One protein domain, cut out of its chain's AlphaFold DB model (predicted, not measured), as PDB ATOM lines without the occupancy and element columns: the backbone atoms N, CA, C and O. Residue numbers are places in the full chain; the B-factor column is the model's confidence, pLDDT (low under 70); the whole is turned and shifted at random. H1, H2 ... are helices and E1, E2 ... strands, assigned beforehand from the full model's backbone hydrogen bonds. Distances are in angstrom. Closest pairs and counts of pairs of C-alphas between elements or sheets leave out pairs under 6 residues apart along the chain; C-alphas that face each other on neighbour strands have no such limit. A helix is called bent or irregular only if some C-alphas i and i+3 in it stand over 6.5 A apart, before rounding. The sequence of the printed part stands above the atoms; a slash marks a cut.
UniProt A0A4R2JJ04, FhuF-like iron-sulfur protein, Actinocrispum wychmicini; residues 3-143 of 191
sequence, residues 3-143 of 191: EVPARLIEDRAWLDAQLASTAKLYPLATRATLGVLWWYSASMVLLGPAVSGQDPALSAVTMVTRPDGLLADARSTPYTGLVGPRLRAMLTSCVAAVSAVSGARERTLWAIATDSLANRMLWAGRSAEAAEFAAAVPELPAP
ATOM      1  N   GLU A   3     -14.065  -8.235  65.307       97.94
ATOM      2  CA  GLU A   3     -14.971  -7.772  66.361       97.94
ATOM      3  C   GLU A   3     -15.264  -8.906  67.342       97.94
ATOM      4  O   GLU A   3     -15.593 -10.019  66.931       97.94
ATOM      5  N   VAL A   4     -15.121  -8.635  68.638       98.25
ATOM      6  CA  VAL A   4     -15.314  -9.623  69.704       98.25
ATOM      7  C   VAL A   4     -15.971  -8.987  70.932       98.25
ATOM      8  O   VAL A   4     -15.756  -7.801  71.192       98.25
ATOM      9  N   PRO A   5     -16.748  -9.737  71.732       98.38
ATOM     10  CA  PRO A   5     -17.327  -9.198  72.959       98.38
ATOM     11  C   PRO A   5     -16.248  -8.950  74.027       98.38
ATOM     12  O   PRO A   5     -15.334  -9.760  74.200       98.38
ATOM     13  N   ALA A   6     -16.372  -7.858  74.786       98.50
ATOM     14  CA  ALA A   6     -15.368  -7.445  75.773       98.50
ATOM     15  C   ALA A   6     -15.206  -8.416  76.949       98.50
ATOM     16  O   ALA A   6     -14.118  -8.507  77.518       98.50
ATOM     17  N   ARG A   7     -16.235  -9.216  77.260       98.38
ATOM     18  CA  ARG A   7     -16.153 -10.303  78.254       98.38
ATOM     19  C   ARG A   7     -15.028 -11.313  77.990       98.38
ATOM     20  O   ARG A   7     -14.604 -11.987  78.914       98.38
ATOM     21  N   LEU A   8     -14.506 -11.410  76.760       98.56
ATOM     22  CA  LEU A   8     -13.352 -12.275  76.480       98.56
ATOM     23  C   LEU A   8     -12.082 -11.859  77.236       98.56
ATOM     24  O   LEU A   8     -11.196 -12.688  77.394       98.56
ATOM     25  N   ILE A   9     -11.986 -10.628  77.752       98.50
ATOM     26  CA  ILE A   9     -10.873 -10.232  78.633       98.50
ATOM     27  C   ILE A   9     -10.822 -11.105  79.897       98.50
ATOM     28  O   ILE A   9      -9.744 -11.334  80.438       98.50
ATOM     29  N   GLU A  10     -11.973 -11.605  80.352       98.50
ATOM     30  CA  GLU A  10     -12.092 -12.485  81.518       98.50
ATOM     31  C   GLU A  10     -11.679 -13.932  81.192       98.50
ATOM     32  O   GLU A  10     -11.378 -14.714  82.093       98.50
ATOM     33  N   ASP A  11     -11.612 -14.291  79.905       98.62
ATOM     34  CA  ASP A  11     -11.124 -15.587  79.447       98.62
ATOM     35  C   ASP A  11      -9.589 -15.604  79.460       98.62
ATOM     36  O   ASP A  11      -8.904 -14.929  78.683       98.62
ATOM     37  N   ARG A  12      -9.038 -16.437  80.351       98.56
ATOM     38  CA  ARG A  12      -7.593 -16.614  80.526       98.56
ATOM     39  C   ARG A  12      -6.888 -17.008  79.228       98.56
ATOM     40  O   ARG A  12      -5.812 -16.478  78.966       98.56
ATOM     41  N   ALA A  13      -7.441 -17.938  78.452       98.56
ATOM     42  CA  ALA A  13      -6.802 -18.431  77.235       98.56
ATOM     43  C   ALA A  13      -6.819 -17.361  76.138       98.56
ATOM     44  O   ALA A  13      -5.813 -17.154  75.455       98.56
ATOM     45  N   TRP A  14      -7.930 -16.633  76.012       98.56
ATOM     46  CA  TRP A  14      -8.023 -15.523  75.069       98.56
ATOM     47  C   TRP A  14      -7.017 -14.416  75.397       98.56
ATOM     48  O   TRP A  14      -6.281 -13.971  74.509       98.56
ATOM     49  N   LEU A  15      -6.950 -13.997  76.665       98.69
ATOM     50  CA  LEU A  15      -6.038 -12.940  77.097       98.69
ATOM     51  C   LEU A  15      -4.575 -13.379  76.971       98.69
ATOM     52  O   LEU A  15      -3.733 -12.599  76.519       98.69
ATOM     53  N   ASP A  16      -4.269 -14.637  77.297       98.56
ATOM     54  CA  ASP A  16      -2.930 -15.199  77.130       98.56
ATOM     55  C   ASP A  16      -2.461 -15.116  75.667       98.56
ATOM     56  O   ASP A  16      -1.350 -14.631  75.408       98.56
ATOM     57  N   ALA A  17      -3.349 -15.458  74.723       98.31
ATOM     58  CA  ALA A  17      -3.115 -15.369  73.284       98.31
ATOM     59  C   ALA A  17      -2.946 -13.923  72.780       98.31
ATOM     60  O   ALA A  17      -2.105 -13.672  71.904       98.31
ATOM     61  N   GLN A  18      -3.680 -12.951  73.343       98.38
ATOM     62  CA  GLN A  18      -3.467 -11.533  73.017       98.38
ATOM     63  C   GLN A  18      -2.067 -11.092  73.442       98.38
ATOM     64  O   GLN A  18      -1.326 -10.520  72.643       98.38
ATOM     65  N   LEU A  19      -1.658 -11.428  74.667       98.31
ATOM     66  CA  LEU A  19      -0.328 -11.087  75.163       98.31
ATOM     67  C   LEU A  19       0.788 -11.801  74.380       98.31
ATOM     68  O   LEU A  19       1.847 -11.214  74.164       98.31
ATOM     69  N   ALA A  20       0.569 -13.042  73.932       97.81
ATOM     70  CA  ALA A  20       1.503 -13.755  73.056       97.81
ATOM     71  C   ALA A  20       1.646 -13.066  71.686       97.81
ATOM     72  O   ALA A  20       2.751 -12.942  71.159       97.81
ATOM     73  N   SER A  21       0.547 -12.552  71.129       97.31
ATOM     74  CA  SER A  21       0.581 -11.749  69.899       97.31
ATOM     75  C   SER A  21       1.305 -10.417  70.113       97.31
ATOM     76  O   SER A  21       2.160 -10.051  69.308       97.31
ATOM     77  N   THR A  22       1.053  -9.750  71.242       96.81
ATOM     78  CA  THR A  22       1.695  -8.483  71.622       96.81
ATOM     79  C   THR A  22       3.199  -8.630  71.874       96.81
ATOM     80  O   THR A  22       3.952  -7.689  71.625       96.81
ATOM     81  N   ALA A  23       3.678  -9.813  72.274       96.69
ATOM     82  CA  ALA A  23       5.109 -10.088  72.429       96.69
ATOM     83  C   ALA A  23       5.914  -9.870  71.136       96.69
ATOM     84  O   ALA A  23       7.081  -9.494  71.197       96.69
ATOM     85  N   LYS A  24       5.279 -10.019  69.965       94.94
ATOM     86  CA  LYS A  24       5.910  -9.755  68.662       94.94
ATOM     87  C   LYS A  24       6.271  -8.279  68.471       94.94
ATOM     88  O   LYS A  24       7.221  -7.977  67.758       94.94
ATOM     89  N   LEU A  25       5.529  -7.366  69.107       94.31
ATOM     90  CA  LEU A  25       5.815  -5.928  69.094       94.31
ATOM     91  C   LEU A  25       6.874  -5.532  70.129       94.31
ATOM     92  O   LEU A  25       7.545  -4.514  69.970       94.31
ATOM     93  N   TYR A  26       7.004  -6.322  71.196       95.69
ATOM     94  CA  TYR A  26       7.831  -6.006  72.357       95.69
ATOM     95  C   TYR A  26       8.727  -7.195  72.732       95.69
ATOM     96  O   TYR A  26       8.537  -7.797  73.793       95.69
ATOM     97  N   PRO A  27       9.712  -7.546  71.886       93.12
ATOM     98  CA  PRO A  27      10.487  -8.781  72.028       93.12
ATOM     99  C   PRO A  27      11.342  -8.835  73.302       93.12
ATOM    100  O   PRO A  27      11.753  -9.914  73.715       93.12
ATOM    101  N   LEU A  28      11.605  -7.689  73.938       95.44
ATOM    102  CA  LEU A  28      12.398  -7.596  75.170       95.44
ATOM    103  C   LEU A  28      11.538  -7.605  76.445       95.44
ATOM    104  O   LEU A  28      12.063  -7.599  77.558       95.44
ATOM    105  N   ALA A  29      10.209  -7.585  76.309       96.00
ATOM    106  CA  ALA A  29       9.315  -7.473  77.448       96.00
ATOM    107  C   ALA A  29       9.190  -8.803  78.205       96.00
ATOM    108  O   ALA A  29       8.868  -9.846  77.640       96.00
ATOM    109  N   THR A  30       9.343  -8.744  79.530       97.19
ATOM    110  CA  THR A  30       8.919  -9.840  80.415       97.19
ATOM    111  C   THR A  30       7.404 -10.043  80.343       97.19
ATOM    112  O   THR A  30       6.667  -9.144  79.931       97.19
ATOM    113  N   ARG A  31       6.899 -11.182  80.835       97.62
ATOM    114  CA  ARG A  31       5.452 -11.450  80.865       97.62
ATOM    115  C   ARG A  31       4.657 -10.364  81.601       97.62
ATOM    116  O   ARG A  31       3.653  -9.885  81.079       97.62
ATOM    117  N   ALA A  32       5.150  -9.914  82.754       98.12
ATOM    118  CA  ALA A  32       4.526  -8.830  83.510       98.12
ATOM    119  C   ALA A  32       4.576  -7.498  82.742       98.12
ATOM    120  O   ALA A  32       3.592  -6.758  82.719       98.12
ATOM    121  N   THR A  33       5.690  -7.200  82.064       97.81
ATOM    122  CA  THR A  33       5.818  -6.012  81.205       97.81
ATOM    123  C   THR A  33       4.833  -6.058  80.032       97.81
ATOM    124  O   THR A  33       4.221  -5.039  79.727       97.81
ATOM    125  N   LEU A  34       4.616  -7.224  79.413       98.19
ATOM    126  CA  LEU A  34       3.613  -7.398  78.357       98.19
ATOM    127  C   LEU A  34       2.197  -7.123  78.863       98.19
ATOM    128  O   LEU A  34       1.456  -6.408  78.197       98.19
ATOM    129  N   GLY A  35       1.842  -7.615  80.054       98.56
ATOM    130  CA  GLY A  35       0.555  -7.299  80.682       98.56
ATOM    131  C   GLY A  35       0.360  -5.796  80.891       98.56
ATOM    132  O   GLY A  35      -0.688  -5.248  80.558       98.56
ATOM    133  N   VAL A  36       1.402  -5.107  81.367       98.44
ATOM    134  CA  VAL A  36       1.404  -3.644  81.532       98.44
ATOM    135  C   VAL A  36       1.236  -2.916  80.192       98.44
ATOM    136  O   VAL A  36       0.455  -1.968  80.112       98.44
ATOM    137  N   LEU A  37       1.948  -3.342  79.145       97.62
ATOM    138  CA  LEU A  37       1.905  -2.719  77.818       97.62
ATOM    139  C   LEU A  37       0.566  -2.924  77.120       97.62
ATOM    140  O   LEU A  37      -0.015  -1.971  76.598       97.62
ATOM    141  N   TRP A  38       0.058  -4.152  77.159       98.50
ATOM    142  CA  TRP A  38      -1.249  -4.478  76.620       98.50
ATOM    143  C   TRP A  38      -2.339  -3.684  77.339       98.50
ATOM    144  O   TRP A  38      -3.134  -3.016  76.684       98.50
ATOM    145  N   TRP A  39      -2.320  -3.645  78.678       98.75
ATOM    146  CA  TRP A  39      -3.296  -2.880  79.458       98.75
ATOM    147  C   TRP A  39      -3.203  -1.371  79.230       98.75
ATOM    148  O   TRP A  39      -4.225  -0.684  79.181       98.75
ATOM    149  N   TYR A  40      -1.995  -0.835  79.042       97.75
ATOM    150  CA  TYR A  40      -1.802   0.562  78.658       97.75
ATOM    151  C   TYR A  40      -2.553   0.916  77.368       97.75
ATOM    152  O   TYR A  40      -3.227   1.944  77.331       97.75
ATOM    153  N   SER A  41      -2.504   0.050  76.353       97.44
ATOM    154  CA  SER A  41      -3.277   0.230  75.120       97.44
ATOM    155  C   SER A  41      -4.771  -0.036  75.336       97.44
ATOM    156  O   SER A  41      -5.612   0.782  74.969       97.44
ATOM    157  N   ALA A  42      -5.113  -1.171  75.948       98.62
ATOM    158  CA  ALA A  42      -6.485  -1.650  76.073       98.62
ATOM    159  C   ALA A  42      -7.353  -0.731  76.941       98.62
ATOM    160  O   ALA A  42      -8.473  -0.408  76.554       98.62
ATOM    161  N   SER A  43      -6.835  -0.243  78.071       98.56
ATOM    162  CA  SER A  43      -7.578   0.661  78.961       98.56
ATOM    163  C   SER A  43      -7.973   1.974  78.283       98.56
ATOM    164  O   SER A  43      -9.065   2.474  78.532       98.56
ATOM    165  N   MET A  44      -7.134   2.519  77.392       97.69
ATOM    166  CA  MET A  44      -7.460   3.724  76.618       97.69
ATOM    167  C   MET A  44      -8.695   3.510  75.737       97.69
ATOM    168  O   MET A  44      -9.555   4.386  75.648       97.69
ATOM    169  N   VAL A  45      -8.777   2.333  75.116       98.31
ATOM    170  CA  VAL A  45      -9.877   1.929  74.237       98.31
ATOM    171  C   VAL A  45     -11.141   1.630  75.053       98.31
ATOM    172  O   VAL A  45     -12.195   2.200  74.786       98.31
ATOM    173  N   LEU A  46     -11.028   0.818  76.108       98.31
ATOM    174  CA  LEU A  46     -12.153   0.390  76.954       98.31
ATOM    175  C   LEU A  46     -12.810   1.530  77.741       98.31
ATOM    176  O   LEU A  46     -14.005   1.488  78.011       98.31
ATOM    177  N   LEU A  47     -12.056   2.575  78.090       97.88
ATOM    178  CA  LEU A  47     -12.612   3.776  78.723       97.88
ATOM    179  C   LEU A  47     -13.346   4.687  77.729       97.88
ATOM    180  O   LEU A  47     -14.011   5.638  78.141       97.88
ATOM    181  N   GLY A  48     -13.239   4.406  76.427       96.69
ATOM    182  CA  GLY A  48     -13.906   5.138  75.360       96.69
ATOM    183  C   GLY A  48     -15.419   5.240  75.538       96.69
ATOM    184  O   GLY A  48     -15.895   6.372  75.660       96.69
ATOM    185  N   PRO A  49     -16.142   4.108  75.601       96.69
ATOM    186  CA  PRO A  49     -17.581   4.070  75.848       96.69
ATOM    187  C   PRO A  49     -18.013   4.883  77.075       96.69
ATOM    188  O   PRO A  49     -18.876   5.748  76.955       96.69
ATOM    189  N   ALA A  50     -17.351   4.690  78.223       95.50
ATOM    190  CA  ALA A  50     -17.708   5.357  79.478       95.50
ATOM    191  C   ALA A  50     -17.659   6.893  79.367       95.50
ATOM    192  O   ALA A  50     -18.586   7.587  79.780       95.50
ATOM    193  N   VAL A  51     -16.583   7.431  78.781       95.56
ATOM    194  CA  VAL A  51     -16.395   8.884  78.614       95.56
ATOM    195  C   VAL A  51     -17.377   9.474  77.597       95.56
ATOM    196  O   VAL A  51     -17.764  10.635  77.720       95.56
ATOM    197  N   SER A  52     -17.813   8.672  76.626       94.62
ATOM    198  CA  SER A  52     -18.781   9.062  75.597       94.62
ATOM    199  C   SER A  52     -20.248   8.828  75.999       94.62
ATOM    200  O   SER A  52     -21.126   8.979  75.154       94.62
ATOM    201  N   GLY A  53     -20.538   8.452  77.253       94.44
ATOM    202  CA  GLY A  53     -21.909   8.226  77.739       94.44
ATOM    203  C   GLY A  53     -22.546   6.905  77.282       94.44
ATOM    204  O   GLY A  53     -23.769   6.775  77.254       94.44
ATOM    205  N   GLN A  54     -21.729   5.930  76.893       97.50
ATOM    206  CA  GLN A  54     -22.161   4.577  76.545       97.50
ATOM    207  C   GLN A  54     -21.949   3.616  77.721       97.50
ATOM    208  O   GLN A  54     -21.209   3.918  78.660       97.50
ATOM    209  N   ASP A  55     -22.588   2.447  77.663       97.94
ATOM    210  CA  ASP A  55     -22.480   1.415  78.693       97.94
ATOM    211  C   ASP A  55     -21.049   0.834  78.748       97.94
ATOM    212  O   ASP A  55     -20.590   0.239  77.771       97.94
ATOM    213  N   PRO A  56     -20.308   0.976  79.866       97.50
ATOM    214  CA  PRO A  56     -18.961   0.428  79.975       97.50
ATOM    215  C   PRO A  56     -18.928  -1.050  80.389       97.50
ATOM    216  O   PRO A  56     -17.848  -1.617  80.519       97.50
ATOM    217  N   ALA A  57     -20.065  -1.691  80.670       97.88
ATOM    218  CA  ALA A  57     -20.049  -3.080  81.110       97.88
ATOM    219  C   ALA A  57     -19.484  -4.009  80.028       97.88
ATOM    220  O   ALA A  57     -19.866  -3.937  78.861       97.88
ATOM    221  N   LEU A  58     -18.643  -4.964  80.432       98.19
ATOM    222  CA  LEU A  58     -18.025  -5.926  79.508       98.19
ATOM    223  C   LEU A  58     -19.047  -6.768  78.727       98.19
ATOM    224  O   LEU A  58     -18.753  -7.236  77.629       98.19
ATOM    225  N   SER A  59     -20.254  -6.948  79.270       97.56
ATOM    226  CA  SER A  59     -21.366  -7.620  78.592       97.56
ATOM    227  C   SER A  59     -22.009  -6.787  77.478       97.56
ATOM    228  O   SER A  59     -22.699  -7.352  76.637       97.56
ATOM    229  N   ALA A  60     -21.825  -5.464  77.489       97.88
ATOM    230  CA  ALA A  60     -22.409  -4.519  76.537       97.88
ATOM    231  C   ALA A  60     -21.387  -3.975  75.523       97.88
ATOM    232  O   ALA A  60     -21.777  -3.409  74.501       97.88
ATOM    233  N   VAL A  61     -20.087  -4.101  75.801       98.69
ATOM    234  CA  VAL A  61     -19.020  -3.588  74.936       98.69
ATOM    235  C   VAL A  61     -18.609  -4.634  73.895       98.69
ATOM    236  O   VAL A  61     -18.282  -5.776  74.228       98.69
ATOM    237  N   THR A  62     -18.527  -4.203  72.638       98.75
ATOM    238  CA  THR A  62     -17.842  -4.917  71.553       98.75
ATOM    239  C   THR A  62     -16.508  -4.235  71.277       98.75
ATOM    240  O   THR A  62     -16.448  -3.020  71.089       98.75
ATOM    241  N   MET A  63     -15.430  -5.014  71.242       98.31
ATOM    242  CA  MET A  63     -14.074  -4.551  70.952       98.31
ATOM    243  C   MET A  63     -13.666  -4.926  69.533       98.31
ATOM    244  O   MET A  63     -14.040  -5.982  69.030       98.31
ATOM    245  N   VAL A  64     -12.810  -4.109  68.926       98.38
ATOM    246  CA  VAL A  64     -12.116  -4.429  67.677       98.38
ATOM    247  C   VAL A  64     -10.677  -4.809  68.007       98.38
ATOM    248  O   VAL A  64      -9.913  -3.981  68.502       98.38
ATOM    249  N   THR A  65     -10.285  -6.047  67.725       97.44
ATOM    250  CA  THR A  65      -8.923  -6.547  67.938       97.44
ATOM    251  C   THR A  65      -8.084  -6.452  66.670       97.44
ATOM    252  O   THR A  65      -8.562  -6.581  65.532       97.44
ATOM    253  N   ARG A  66      -6.787  -6.227  66.865       97.19
ATOM    254  CA  ARG A  66      -5.765  -6.225  65.820       97.19
ATOM    255  C   ARG A  66      -5.010  -7.561  65.812       97.19
ATOM    256  O   ARG A  66      -4.923  -8.217  66.848       97.19
ATOM    257  N   PRO A  67      -4.402  -7.959  64.677       95.50
ATOM    258  CA  PRO A  67      -3.595  -9.185  64.604       95.50
ATOM    259  C   PRO A  67      -2.372  -9.215  65.538       95.50
ATOM    260  O   PRO A  67      -1.826 -10.281  65.806       95.50
ATOM    261  N   ASP A  68      -1.930  -8.055  66.027       96.00
ATOM    262  CA  ASP A  68      -0.839  -7.902  66.997       96.00
ATOM    263  C   ASP A  68      -1.303  -8.028  68.467       96.00
ATOM    264  O   ASP A  68      -0.521  -7.831  69.398       96.00
ATOM    265  N   GLY A  69      -2.571  -8.382  68.692       95.38
ATOM    266  CA  GLY A  69      -3.167  -8.579  70.015       95.38
ATOM    267  C   GLY A  69      -3.634  -7.296  70.704       95.38
ATOM    268  O   GLY A  69      -4.230  -7.365  71.780       95.38
ATOM    269  N   LEU A  70      -3.390  -6.121  70.114       97.38
ATOM    270  CA  LEU A  70      -3.864  -4.851  70.661       97.38
ATOM    271  C   LEU A  70      -5.328  -4.589  70.289       97.38
ATOM    272  O   LEU A  70      -5.858  -5.113  69.307       97.38
ATOM    273  N   LEU A  71      -5.982  -3.722  71.063       98.00
ATOM    274  CA  LEU A  71      -7.320  -3.225  70.747       98.00
ATOM    275  C   LEU A  71      -7.220  -1.983  69.855       98.00
ATOM    276  O   LEU A  71      -6.403  -1.099  70.113       98.00
ATOM    277  N   ALA A  72      -8.046  -1.923  68.814       97.56
ATOM    278  CA  ALA A  72      -8.181  -0.763  67.936       97.56
ATOM    279  C   ALA A  72      -9.319   0.167  68.371       97.56
ATOM    280  O   ALA A  72      -9.156   1.380  68.314       97.56
ATOM    281  N   ASP A  73     -10.455  -0.397  68.787       97.88
ATOM    282  CA  ASP A  73     -11.665   0.358  69.123       97.88
ATOM    283  C   ASP A  73     -12.557  -0.429  70.101       97.88
ATOM    284  O   ASP A  73     -12.408  -1.646  70.247       97.88
ATOM    285  N   ALA A  74     -13.470   0.267  70.776       98.12
ATOM    286  CA  ALA A  74     -14.512  -0.314  71.613       98.12
ATOM    287  C   ALA A  74     -15.786   0.524  71.517       98.12
ATOM    288  O   ALA A  74     -15.761   1.746  71.667       98.12
ATOM    289  N   ARG A  75     -16.911  -0.154  71.296       97.50
ATOM    290  CA  ARG A  75     -18.219   0.470  71.090       97.50
ATOM    291  C   ARG A  75     -19.263  -0.206  71.959       97.50
ATOM    292  O   ARG A  75     -19.206  -1.415  72.179       97.50
ATOM    293  N   SER A  76     -20.220   0.577  72.431       98.25
ATOM    294  CA  SER A  76     -21.391   0.088  73.145       98.25
ATOM    295  C   SER A  76     -22.608   0.965  72.836       98.25
ATOM    296  O   SER A  76     -22.562   1.859  71.990       98.25
ATOM    297  N   THR A  77     -23.728   0.683  73.486       96.75
ATOM    298  CA  THR A  77     -24.963   1.453  73.360       96.75
ATOM    299  C   THR A  77     -24.991   2.608  74.364       96.75
ATOM    300  O   THR A  77     -24.325   2.536  75.400       96.75
ATOM    301  N   PRO A  78     -25.746   3.688  74.093       97.62
ATOM    302  CA  PRO A  78     -25.961   4.753  75.070       97.62
ATOM    303  C   PRO A  78     -26.468   4.206  76.409       97.62
ATOM    304  O   PRO A  78     -27.290   3.289  76.436       97.62
ATOM    305  N   TYR A  79     -26.006   4.790  77.515       96.62
ATOM    306  CA  TYR A  79     -26.396   4.383  78.861       96.62
ATOM    307  C   TYR A  79     -26.809   5.593  79.694       96.62
ATOM    308  O   TYR A  79     -26.058   6.552  79.834       96.62
ATOM    309  N   THR A  80     -28.016   5.541  80.255       93.88
ATOM    310  CA  THR A  80     -28.632   6.655  80.995       93.88
ATOM    311  C   THR A  80     -28.543   6.506  82.515       93.88
ATOM    312  O   THR A  80     -28.979   7.392  83.245       93.88
ATOM    313  N   GLY A  81     -27.997   5.390  83.011       93.44
ATOM    314  CA  GLY A  81     -27.827   5.146  84.442       93.44
ATOM    315  C   GLY A  81     -26.500   5.669  85.001       93.44
ATOM    316  O   GLY A  81     -25.697   6.300  84.314       93.44
ATOM    317  N   LEU A  82     -26.223   5.343  86.266       92.12
ATOM    318  CA  LEU A  82     -24.965   5.712  86.924       92.12
ATOM    319  C   LEU A  82     -23.781   4.941  86.316       92.12
ATOM    320  O   LEU A  82     -23.680   3.721  86.469       92.12
ATOM    321  N   VAL A  83     -22.883   5.653  85.631       93.44
ATOM    322  CA  VAL A  83     -21.712   5.073  84.941       93.44
ATOM    323  C   VAL A  83     -20.675   4.536  85.933       93.44
ATOM    324  O   VAL A  83     -20.102   3.473  85.699       93.44
ATOM    325  N   GLY A  84     -20.470   5.226  87.059       93.94
ATOM    326  CA  GLY A  84     -19.438   4.918  88.057       93.94
ATOM    327  C   GLY A  84     -19.391   3.453  88.514       93.94
ATOM    328  O   GLY A  84     -18.362   2.803  88.333       93.94
ATOM    329  N   PRO A  85     -20.495   2.879  89.034       95.25
ATOM    330  CA  PRO A  85     -20.520   1.482  89.468       95.25
ATOM    331  C   PRO A  85     -20.207   0.472  88.354       95.25
ATOM    332  O   PRO A  85     -19.484  -0.496  88.590       95.25
ATOM    333  N   ARG A  86     -20.707   0.694  87.128       96.94
ATOM    334  CA  ARG A  86     -20.440  -0.200  85.984       96.94
ATOM    335  C   ARG A  86     -18.998  -0.085  85.513       96.94
ATOM    336  O   ARG A  86     -18.368  -1.095  85.213       96.94
ATOM    337  N   LEU A  87     -18.462   1.132  85.511       96.75
ATOM    338  CA  LEU A  87     -17.064   1.383  85.207       96.75
ATOM    339  C   LEU A  87     -16.140   0.711  86.227       96.75
ATOM    340  O   LEU A  87     -15.173   0.061  85.832       96.75
ATOM    341  N   ARG A  88     -16.451   0.832  87.523       97.94
ATOM    342  CA  ARG A  88     -15.716   0.146  88.589       97.94
ATOM    343  C   ARG A  88     -15.717  -1.360  88.356       97.94
ATOM    344  O   ARG A  88     -14.647  -1.951  88.316       97.94
ATOM    345  N   ALA A  89     -16.886  -1.958  88.121       98.25
ATOM    346  CA  ALA A  89     -17.004  -3.392  87.858       98.25
ATOM    347  C   ALA A  89     -16.168  -3.840  86.643       98.25
ATOM    348  O   ALA A  89     -15.414  -4.808  86.743       98.25
ATOM    349  N   MET A  90     -16.243  -3.101  85.527       98.44
ATOM    350  CA  MET A  90     -15.435  -3.359  84.330       98.44
ATOM    351  C   MET A  90     -13.933  -3.309  84.646       98.44
ATOM    352  O   MET A  90     -13.208  -4.255  84.344       98.44
ATOM    353  N   LEU A  91     -13.456  -2.228  85.274       98.69
ATOM    354  CA  LEU A  91     -12.034  -2.063  85.581       98.69
ATOM    355  C   LEU A  91     -11.534  -3.116  86.573       98.69
ATOM    356  O   LEU A  91     -10.463  -3.671  86.350       98.69
ATOM    357  N   THR A  92     -12.299  -3.422  87.623       98.75
ATOM    358  CA  THR A  92     -11.942  -4.455  88.605       98.75
ATOM    359  C   THR A  92     -11.757  -5.806  87.926       98.75
ATOM    360  O   THR A  92     -10.736  -6.455  88.149       98.75
ATOM    361  N   SER A  93     -12.692  -6.196  87.052       98.69
ATOM    362  CA  SER A  93     -12.599  -7.459  86.318       98.69
ATOM    363  C   SER A  93     -11.377  -7.495  85.392       98.69
ATOM    364  O   SER A  93     -10.547  -8.404  85.478       98.69
ATOM    365  N   CYS A  94     -11.177  -6.455  84.572       98.81
ATOM    366  CA  CYS A  94     -10.028  -6.393  83.669       98.81
ATOM    367  C   CYS A  94      -8.682  -6.378  84.410       98.81
ATOM    368  O   CYS A  94      -7.747  -7.060  83.993       98.81
ATOM    369  N   VAL A  95      -8.562  -5.610  85.499       98.88
ATOM    370  CA  VAL A  95      -7.321  -5.525  86.285       98.88
ATOM    371  C   VAL A  95      -6.985  -6.880  86.904       98.88
ATOM    372  O   VAL A  95      -5.837  -7.317  86.787       98.88
ATOM    373  N   ALA A  96      -7.970  -7.562  87.492       98.88
ATOM    374  CA  ALA A  96      -7.784  -8.895  88.057       98.88
ATOM    375  C   ALA A  96      -7.368  -9.912  86.980       98.88
ATOM    376  O   ALA A  96      -6.387 -10.636  87.163       98.88
ATOM    377  N   ALA A  97      -8.041  -9.920  85.824       98.88
ATOM    378  CA  ALA A  97      -7.727 -10.826  84.720       98.88
ATOM    379  C   ALA A  97      -6.303 -10.611  84.177       98.88
ATOM    380  O   ALA A  97      -5.514 -11.554  84.079       98.88
ATOM    381  N   VAL A  98      -5.922  -9.360  83.892       98.88
ATOM    382  CA  VAL A  98      -4.574  -9.038  83.397       98.88
ATOM    383  C   VAL A  98      -3.510  -9.394  84.430       98.88
ATOM    384  O   VAL A  98      -2.489  -9.984  84.069       98.88
ATOM    385  N   SER A  99      -3.738  -9.077  85.705       98.81
ATOM    386  CA  SER A  99      -2.840  -9.441  86.806       98.81
ATOM    387  C   SER A  99      -2.629 -10.956  86.871       98.81
ATOM    388  O   SER A  99      -1.491 -11.424  86.827       98.81
ATOM    389  N   ALA A 100      -3.712 -11.737  86.850       98.75
ATOM    390  CA  ALA A 100      -3.672 -13.194  86.967       98.75
ATOM    391  C   ALA A 100      -2.990 -13.906  85.781       98.75
ATOM    392  O   ALA A 100      -2.411 -14.984  85.949       98.75
ATOM    393  N   VAL A 101      -3.068 -13.343  84.572       98.69
ATOM    394  CA  VAL A 101      -2.444 -13.930  83.368       98.69
ATOM    395  C   VAL A 101      -0.991 -13.491  83.198       98.69
ATOM    396  O   VAL A 101      -0.155 -14.271  82.742       98.69
ATOM    397  N   SER A 102      -0.668 -12.248  83.556       98.56
ATOM    398  CA  SER A 102       0.648 -11.665  83.269       98.56
ATOM    399  C   SER A 102       1.602 -11.597  84.464       98.56
ATOM    400  O   SER A 102       2.810 -11.469  84.266       98.56
ATOM    401  N   GLY A 103       1.083 -11.635  85.694       98.56
ATOM    402  CA  GLY A 103       1.838 -11.328  86.912       98.56
ATOM    403  C   GLY A 103       2.088  -9.829  87.133       98.56
ATOM    404  O   GLY A 103       2.865  -9.451  88.013       98.56
ATOM    405  N   ALA A 104       1.477  -8.948  86.334       98.50
ATOM    406  CA  ALA A 104       1.561  -7.506  86.540       98.50
ATOM    407  C   ALA A 104       0.862  -7.093  87.844       98.50
ATOM    408  O   ALA A 104      -0.227  -7.554  88.161       98.50
ATOM    409  N   ARG A 105       1.463  -6.162  88.594       98.38
ATOM    410  CA  ARG A 105       0.881  -5.676  89.854       98.38
ATOM    411  C   ARG A 105      -0.389  -4.868  89.589       98.38
ATOM    412  O   ARG A 105      -0.320  -3.847  88.905       98.38
ATOM    413  N   GLU A 106      -1.497  -5.224  90.231       98.56
ATOM    414  CA  GLU A 106      -2.782  -4.521  90.083       98.56
ATOM    415  C   GLU A 106      -2.683  -3.017  90.332       98.56
ATOM    416  O   GLU A 106      -3.190  -2.224  89.545       98.56
ATOM    417  N   ARG A 107      -1.937  -2.589  91.360       97.81
ATOM    418  CA  ARG A 107      -1.701  -1.160  91.635       97.81
ATOM    419  C   ARG A 107      -1.120  -0.414  90.425       97.81
ATOM    420  O   ARG A 107      -1.439   0.751  90.202       97.81
ATOM    421  N   THR A 108      -0.256  -1.066  89.645       97.88
ATOM    422  CA  THR A 108       0.281  -0.495  88.402       97.88
ATOM    423  C   THR A 108      -0.801  -0.400  87.329       97.88
ATOM    424  O   THR A 108      -0.878   0.620  86.647       97.88
ATOM    425  N   LEU A 109      -1.657  -1.416  87.208       98.75
ATOM    426  CA  LEU A 109      -2.755  -1.441  86.242       98.75
ATOM    427  C   LEU A 109      -3.820  -0.370  86.555       98.75
ATOM    428  O   LEU A 109      -4.243   0.346  85.649       98.75
ATOM    429  N   TRP A 110      -4.166  -0.157  87.827       98.56
ATOM    430  CA  TRP A 110      -5.059   0.927  88.263       98.56
ATOM    431  C   TRP A 110      -4.502   2.324  87.967       98.56
ATOM    432  O   TRP A 110      -5.207   3.193  87.447       98.56
ATOM    433  N   ALA A 111      -3.206   2.540  88.218       98.25
ATOM    434  CA  ALA A 111      -2.547   3.799  87.870       98.25
ATOM    435  C   ALA A 111      -2.560   4.053  86.349       98.25
ATOM    436  O   ALA A 111      -2.678   5.194  85.908       98.25
ATOM    437  N   ILE A 112      -2.453   2.998  85.536       98.50
ATOM    438  CA  ILE A 112      -2.567   3.096  84.075       98.50
ATOM    439  C   ILE A 112      -3.990   3.449  83.657       98.50
ATOM    440  O   ILE A 112      -4.155   4.367  82.858       98.50
ATOM    441  N   ALA A 113      -4.999   2.787  84.228       98.50
ATOM    442  CA  ALA A 113      -6.402   3.090  83.956       98.50
ATOM    443  C   ALA A 113      -6.738   4.554  84.286       98.50
ATOM    444  O   ALA A 113      -7.421   5.217  83.513       98.50
ATOM    445  N   THR A 114      -6.170   5.091  85.370       98.38
ATOM    446  CA  THR A 114      -6.286   6.514  85.734       98.38
ATOM    447  C   THR A 114      -5.727   7.428  84.648       98.38
ATOM    448  O   THR A 114      -6.383   8.380  84.233       98.38
ATOM    449  N   ASP A 115      -4.516   7.149  84.161       97.88
ATOM    450  CA  ASP A 115      -3.893   7.963  83.114       97.88
ATOM    451  C   ASP A 115      -4.634   7.846  81.773       97.88
ATOM    452  O   ASP A 115      -4.668   8.808  81.002       97.88
ATOM    453  N   SER A 116      -5.213   6.682  81.481       98.25
ATOM    454  CA  SER A 116      -6.059   6.467  80.305       98.25
ATOM    455  C   SER A 116      -7.362   7.258  80.414       98.25
ATOM    456  O   SER A 116      -7.705   7.986  79.484       98.25
ATOM    457  N   LEU A 117      -8.025   7.231  81.575       97.94
ATOM    458  CA  LEU A 117      -9.212   8.043  81.851       97.94
ATOM    459  C   LEU A 117      -8.891   9.531  81.698       97.94
ATOM    460  O   LEU A 117      -9.590  10.249  80.987       97.94
ATOM    461  N   ALA A 118      -7.793   9.983  82.306       97.88
ATOM    462  CA  ALA A 118      -7.365  11.372  82.241       97.88
ATOM    463  C   ALA A 118      -7.158  11.846  80.793       97.88
ATOM    464  O   ALA A 118      -7.561  12.960  80.451       97.88
ATOM    465  N   ASN A 119      -6.561  11.006  79.936       97.06
ATOM    466  CA  ASN A 119      -6.377  11.312  78.515       97.06
ATOM    467  C   ASN A 119      -7.705  11.340  77.762       97.06
ATOM    468  O   ASN A 119      -7.936  12.268  76.994       97.06
ATOM    469  N   ARG A 120      -8.595  10.370  77.999       97.69
ATOM    470  CA  ARG A 120      -9.911  10.341  77.351       97.69
ATOM    471  C   ARG A 120     -10.742  11.573  77.704       97.69
ATOM    472  O   ARG A 120     -11.301  12.185  76.796       97.69
ATOM    473  N   MET A 121     -10.744  11.985  78.973       97.69
ATOM    474  CA  MET A 121     -11.396  13.220  79.423       97.69
ATOM    475  C   MET A 121     -10.748  14.464  78.804       97.69
ATOM    476  O   MET A 121     -11.457  15.356  78.351       97.69
ATOM    477  N   LEU A 122      -9.413  14.514  78.711       97.25
ATOM    478  CA  LEU A 122      -8.706  15.619  78.052       97.25
ATOM    479  C   LEU A 122      -9.070  15.734  76.567       97.25
ATOM    480  O   LEU A 122      -9.365  16.829  76.101       97.25
ATOM    481  N   TRP A 123      -9.081  14.621  75.830       96.31
ATOM    482  CA  TRP A 123      -9.453  14.604  74.410       96.31
ATOM    483  C   TRP A 123     -10.917  14.969  74.176       96.31
ATOM    484  O   TRP A 123     -11.237  15.539  73.140       96.31
ATOM    485  N   ALA A 124     -11.791  14.678  75.139       96.19
ATOM    486  CA  ALA A 124     -13.188  15.095  75.108       96.19
ATOM    487  C   ALA A 124     -13.399  16.570  75.509       96.19
ATOM    488  O   ALA A 124     -14.535  17.025  75.510       96.19
ATOM    489  N   GLY A 125     -12.346  17.312  75.884       96.50
ATOM    490  CA  GLY A 125     -12.470  18.687  76.385       96.50
ATOM    491  C   GLY A 125     -13.040  18.785  77.807       96.50
ATOM    492  O   GLY A 125     -13.468  19.854  78.226       96.50
ATOM    493  N   ARG A 126     -13.035  17.680  78.558       96.56
ATOM    494  CA  ARG A 126     -13.700  17.505  79.861       96.56
ATOM    495  C   ARG A 126     -12.714  17.272  81.008       96.56
ATOM    496  O   ARG A 126     -13.031  16.621  81.997       96.56
ATOM    497  N   SER A 127     -11.480  17.771  80.903       96.75
ATOM    498  CA  SER A 127     -10.439  17.545  81.923       96.75
ATOM    499  C   SER A 127     -10.835  18.035  83.326       96.75
ATOM    500  O   SER A 127     -10.397  17.447  84.314       96.75
ATOM    501  N   ALA A 128     -11.699  19.053  83.426       95.38
ATOM    502  CA  ALA A 128     -12.234  19.557  84.693       95.38
ATOM    503  C   ALA A 128     -13.130  18.538  85.430       95.38
ATOM    504  O   ALA A 128     -13.139  18.512  86.656       95.38
ATOM    505  N   GLU A 129     -13.821  17.660  84.700       94.94
ATOM    506  CA  GLU A 129     -14.736  16.648  85.255       94.94
ATOM    507  C   GLU A 129     -14.011  15.343  85.637       94.94
ATOM    508  O   GLU A 129     -14.584  14.447  86.255       94.94
ATOM    509  N   ALA A 130     -12.733  15.197  85.271       95.81
ATOM    510  CA  ALA A 130     -12.010  13.936  85.427       95.81
ATOM    511  C   ALA A 130     -11.880  13.489  86.891       95.81
ATOM    512  O   ALA A 130     -11.891  12.289  87.164       95.81
ATOM    513  N   ALA A 131     -11.752  14.435  87.828       94.50
ATOM    514  CA  ALA A 131     -11.642  14.129  89.253       94.50
ATOM    515  C   ALA A 131     -12.939  13.528  89.813       94.50
ATOM    516  O   ALA A 131     -12.881  12.535  90.534       94.50
ATOM    517  N   GLU A 132     -14.094  14.080  89.438       91.81
ATOM    518  CA  GLU A 132     -15.409  13.556  89.823       91.81
ATOM    519  C   GLU A 132     -15.641  12.164  89.226       91.81
ATOM    520  O   GLU A 132     -16.014  11.227  89.930       91.81
ATOM    521  N   PHE A 133     -15.321  11.998  87.940       91.12
ATOM    522  CA  PHE A 133     -15.460  10.715  87.258       91.12
ATOM    523  C   PHE A 133     -14.584   9.624  87.890       91.12
ATOM    524  O   PHE A 133     -15.022   8.487  88.059       91.12
ATOM    525  N   ALA A 134     -13.350   9.969  88.277       95.12
ATOM    526  CA  ALA A 134     -12.450   9.055  88.976       95.12
ATOM    527  C   ALA A 134     -12.908   8.760  90.413       95.12
ATOM    528  O   ALA A 134     -12.769   7.628  90.859       95.12
ATOM    529  N   ALA A 135     -13.495   9.730  91.123       94.38
ATOM    530  CA  ALA A 135     -13.992   9.537  92.489       94.38
ATOM    531  C   ALA A 135     -15.106   8.478  92.579       94.38
ATOM    532  O   ALA A 135     -15.271   7.841  93.619       94.38
ATOM    533  N   ALA A 136     -15.827   8.231  91.481       92.62
ATOM    534  CA  ALA A 136     -16.804   7.150  91.392       92.62
ATOM    535  C   ALA A 136     -16.176   5.735  91.388       92.62
ATOM    536  O   ALA A 136     -16.893   4.739  91.507       92.62
ATOM    537  N   VAL A 137     -14.846   5.637  91.259       96.69
ATOM    538  CA  VAL A 137     -14.058   4.399  91.280       96.69
ATOM    539  C   VAL A 137     -12.886   4.573  92.266       96.69
ATOM    540  O   VAL A 137     -11.805   5.001  91.861       96.69
ATOM    541  N   PRO A 138     -13.066   4.252  93.561       95.69
ATOM    542  CA  PRO A 138     -12.095   4.562  94.622       95.69
ATOM    543  C   PRO A 138     -10.680   3.996  94.420       95.69
ATOM    544  O   PRO A 138      -9.720   4.492  95.004       95.69
ATOM    545  N   GLU A 139     -10.537   2.948  93.609       97.44
ATOM    546  CA  GLU A 139      -9.258   2.327  93.269       97.44
ATOM    547  C   GLU A 139      -8.390   3.194  92.340       97.44
ATOM    548  O   GLU A 139      -7.178   2.973  92.251       97.44
ATOM    549  N   LEU A 140      -8.982   4.174  91.644       97.19
ATOM    550  CA  LEU A 140      -8.261   5.097  90.775       97.19
ATOM    551  C   LEU A 140      -7.594   6.206  91.601       97.19
ATOM    552  O   LEU A 140      -8.277   6.977  92.277       97.19
ATOM    553  N   PRO A 141      -6.259   6.371  91.515       96.19
ATOM    554  CA  PRO A 141      -5.626   7.616  91.924       96.19
ATOM    555  C   PRO A 141      -6.281   8.845  91.277       96.19
ATOM    556  O   PRO A 141      -6.824   8.775  90.179       96.19
ATOM    557  N   ALA A 142      -6.145  10.009  91.913       95.50
ATOM    558  CA  ALA A 142      -6.634  11.257  91.335       95.50
ATOM    559  C   ALA A 142      -5.943  11.559  89.982       95.50
ATOM    560  O   ALA A 142      -4.702  11.614  89.933       95.50
ATOM    561  N   PRO A 143      -6.704  11.799  88.892       96.94
ATOM    562  CA  PRO A 143      -6.169  12.299  87.631       96.94
ATOM    563  C   PRO A 143      -5.431  13.623  87.821       96.94
ATOM    564  O   PRO A 143      -5.819  14.464  88.631       96.94
TER     565      PRO A 143
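AT A GLANCE: This is residues 3 to 143 of the 191 residues of the protein "FhuF-like iron-sulfur protein" of Actinocrispum wychmicini (UniProt A0A4R2JJ04). Three long helices form the core: H3 runs through the middle, H4 lies beside it the opposite way, and H5 packs slantwise on H3. A small three-stranded sheet covers part of H3, H2 packs across the start of H3 and the end of H4, and H6 folds back from H5 at the other end. The 141 printed residues hold, along the chain, E1 H1 H2 H3 E2 E3 H4 H5 H6, mostly helix, with the antiparallel sheet in the order E1, E2, E3. The whole is compact, with a radius of gyration of the C-alphas of 14.1 A and spans of 39 by 29 by 23 A.

HOW THE PARTS SIT: E1, residues 3 to 5, is antiparallel to E2, residues 62 to 65, at 132 degrees, with N 4 and O 63 at 2.9 A. E2 forms a hairpin with E3, residues 71 to 75, at 164 degrees, with N 64 and O 73 at 2.8 A. H1, residues 6 to 10, only grazes the sheet with residues 6 to 8. H2, residues 12 to 22, is about perpendicular, at 77 degrees, to H3, residues 31 to 51, and touches it; the closest C-alphas are those of Leu 19 and Leu 34, 6.3 A. H3 is on the sheet at a height of 10.0 A, over E3, in two layers, a helix on one face of a sheet. H4, residues 83 to 102, is the hub, touching H1, H2, H3 and H5, residues 106 to 123. H3 and H4 touch at a shallow tilt of 15 degrees, opposite ways, closest at the C-alphas of Ala 32 and Ser 102, 4.8 A. H3 and H5 touch at a steep tilt of 39 degrees, the same way, closest at the C-alphas of Met 44 and Ser 116, 4.8 A. H5 forms a helical hairpin with H6, residues 127 to 135, at a shallow tilt of 32 degrees, only just short of steep; the closest C-alphas are those of Met 121 and Ser 127, 5.1 A. In H2, H4 and H5 every O i to N i+4 pair is within hydrogen-bond range; the counts are 12 of 17 in H3, 3 of 5 in H6 and 0 of 1 in H1, where 2 of 2 O i to N i+3 pairs are.

IN THESE COORDINATES: E1 begins at C-alpha 3, (-14.971, -7.772, 66.361). From first to last C-alpha H2 measures 15.2 A, H3 29.9 A, H4 28.0 A, H5 25.6 A and H6 13.7 A. H3 has a kink of 30 degrees near residue 42 and is irregular, but only just, with C-alphas 46 and 49 6.7 A apart; H6 is irregular, with C-alphas 128 and 131 7.1 A apart. H6 ends at C-alpha 135, (-13.992, 9.537, 92.489).

THE WHOLE: The C-alphas of Leu 28 and Thr 80, the two farthest apart, are 43.8 A apart. The printed part has no cut, and no link is long. The mean pLDDT of the printed part is 97.2, and no printed residue is under 70.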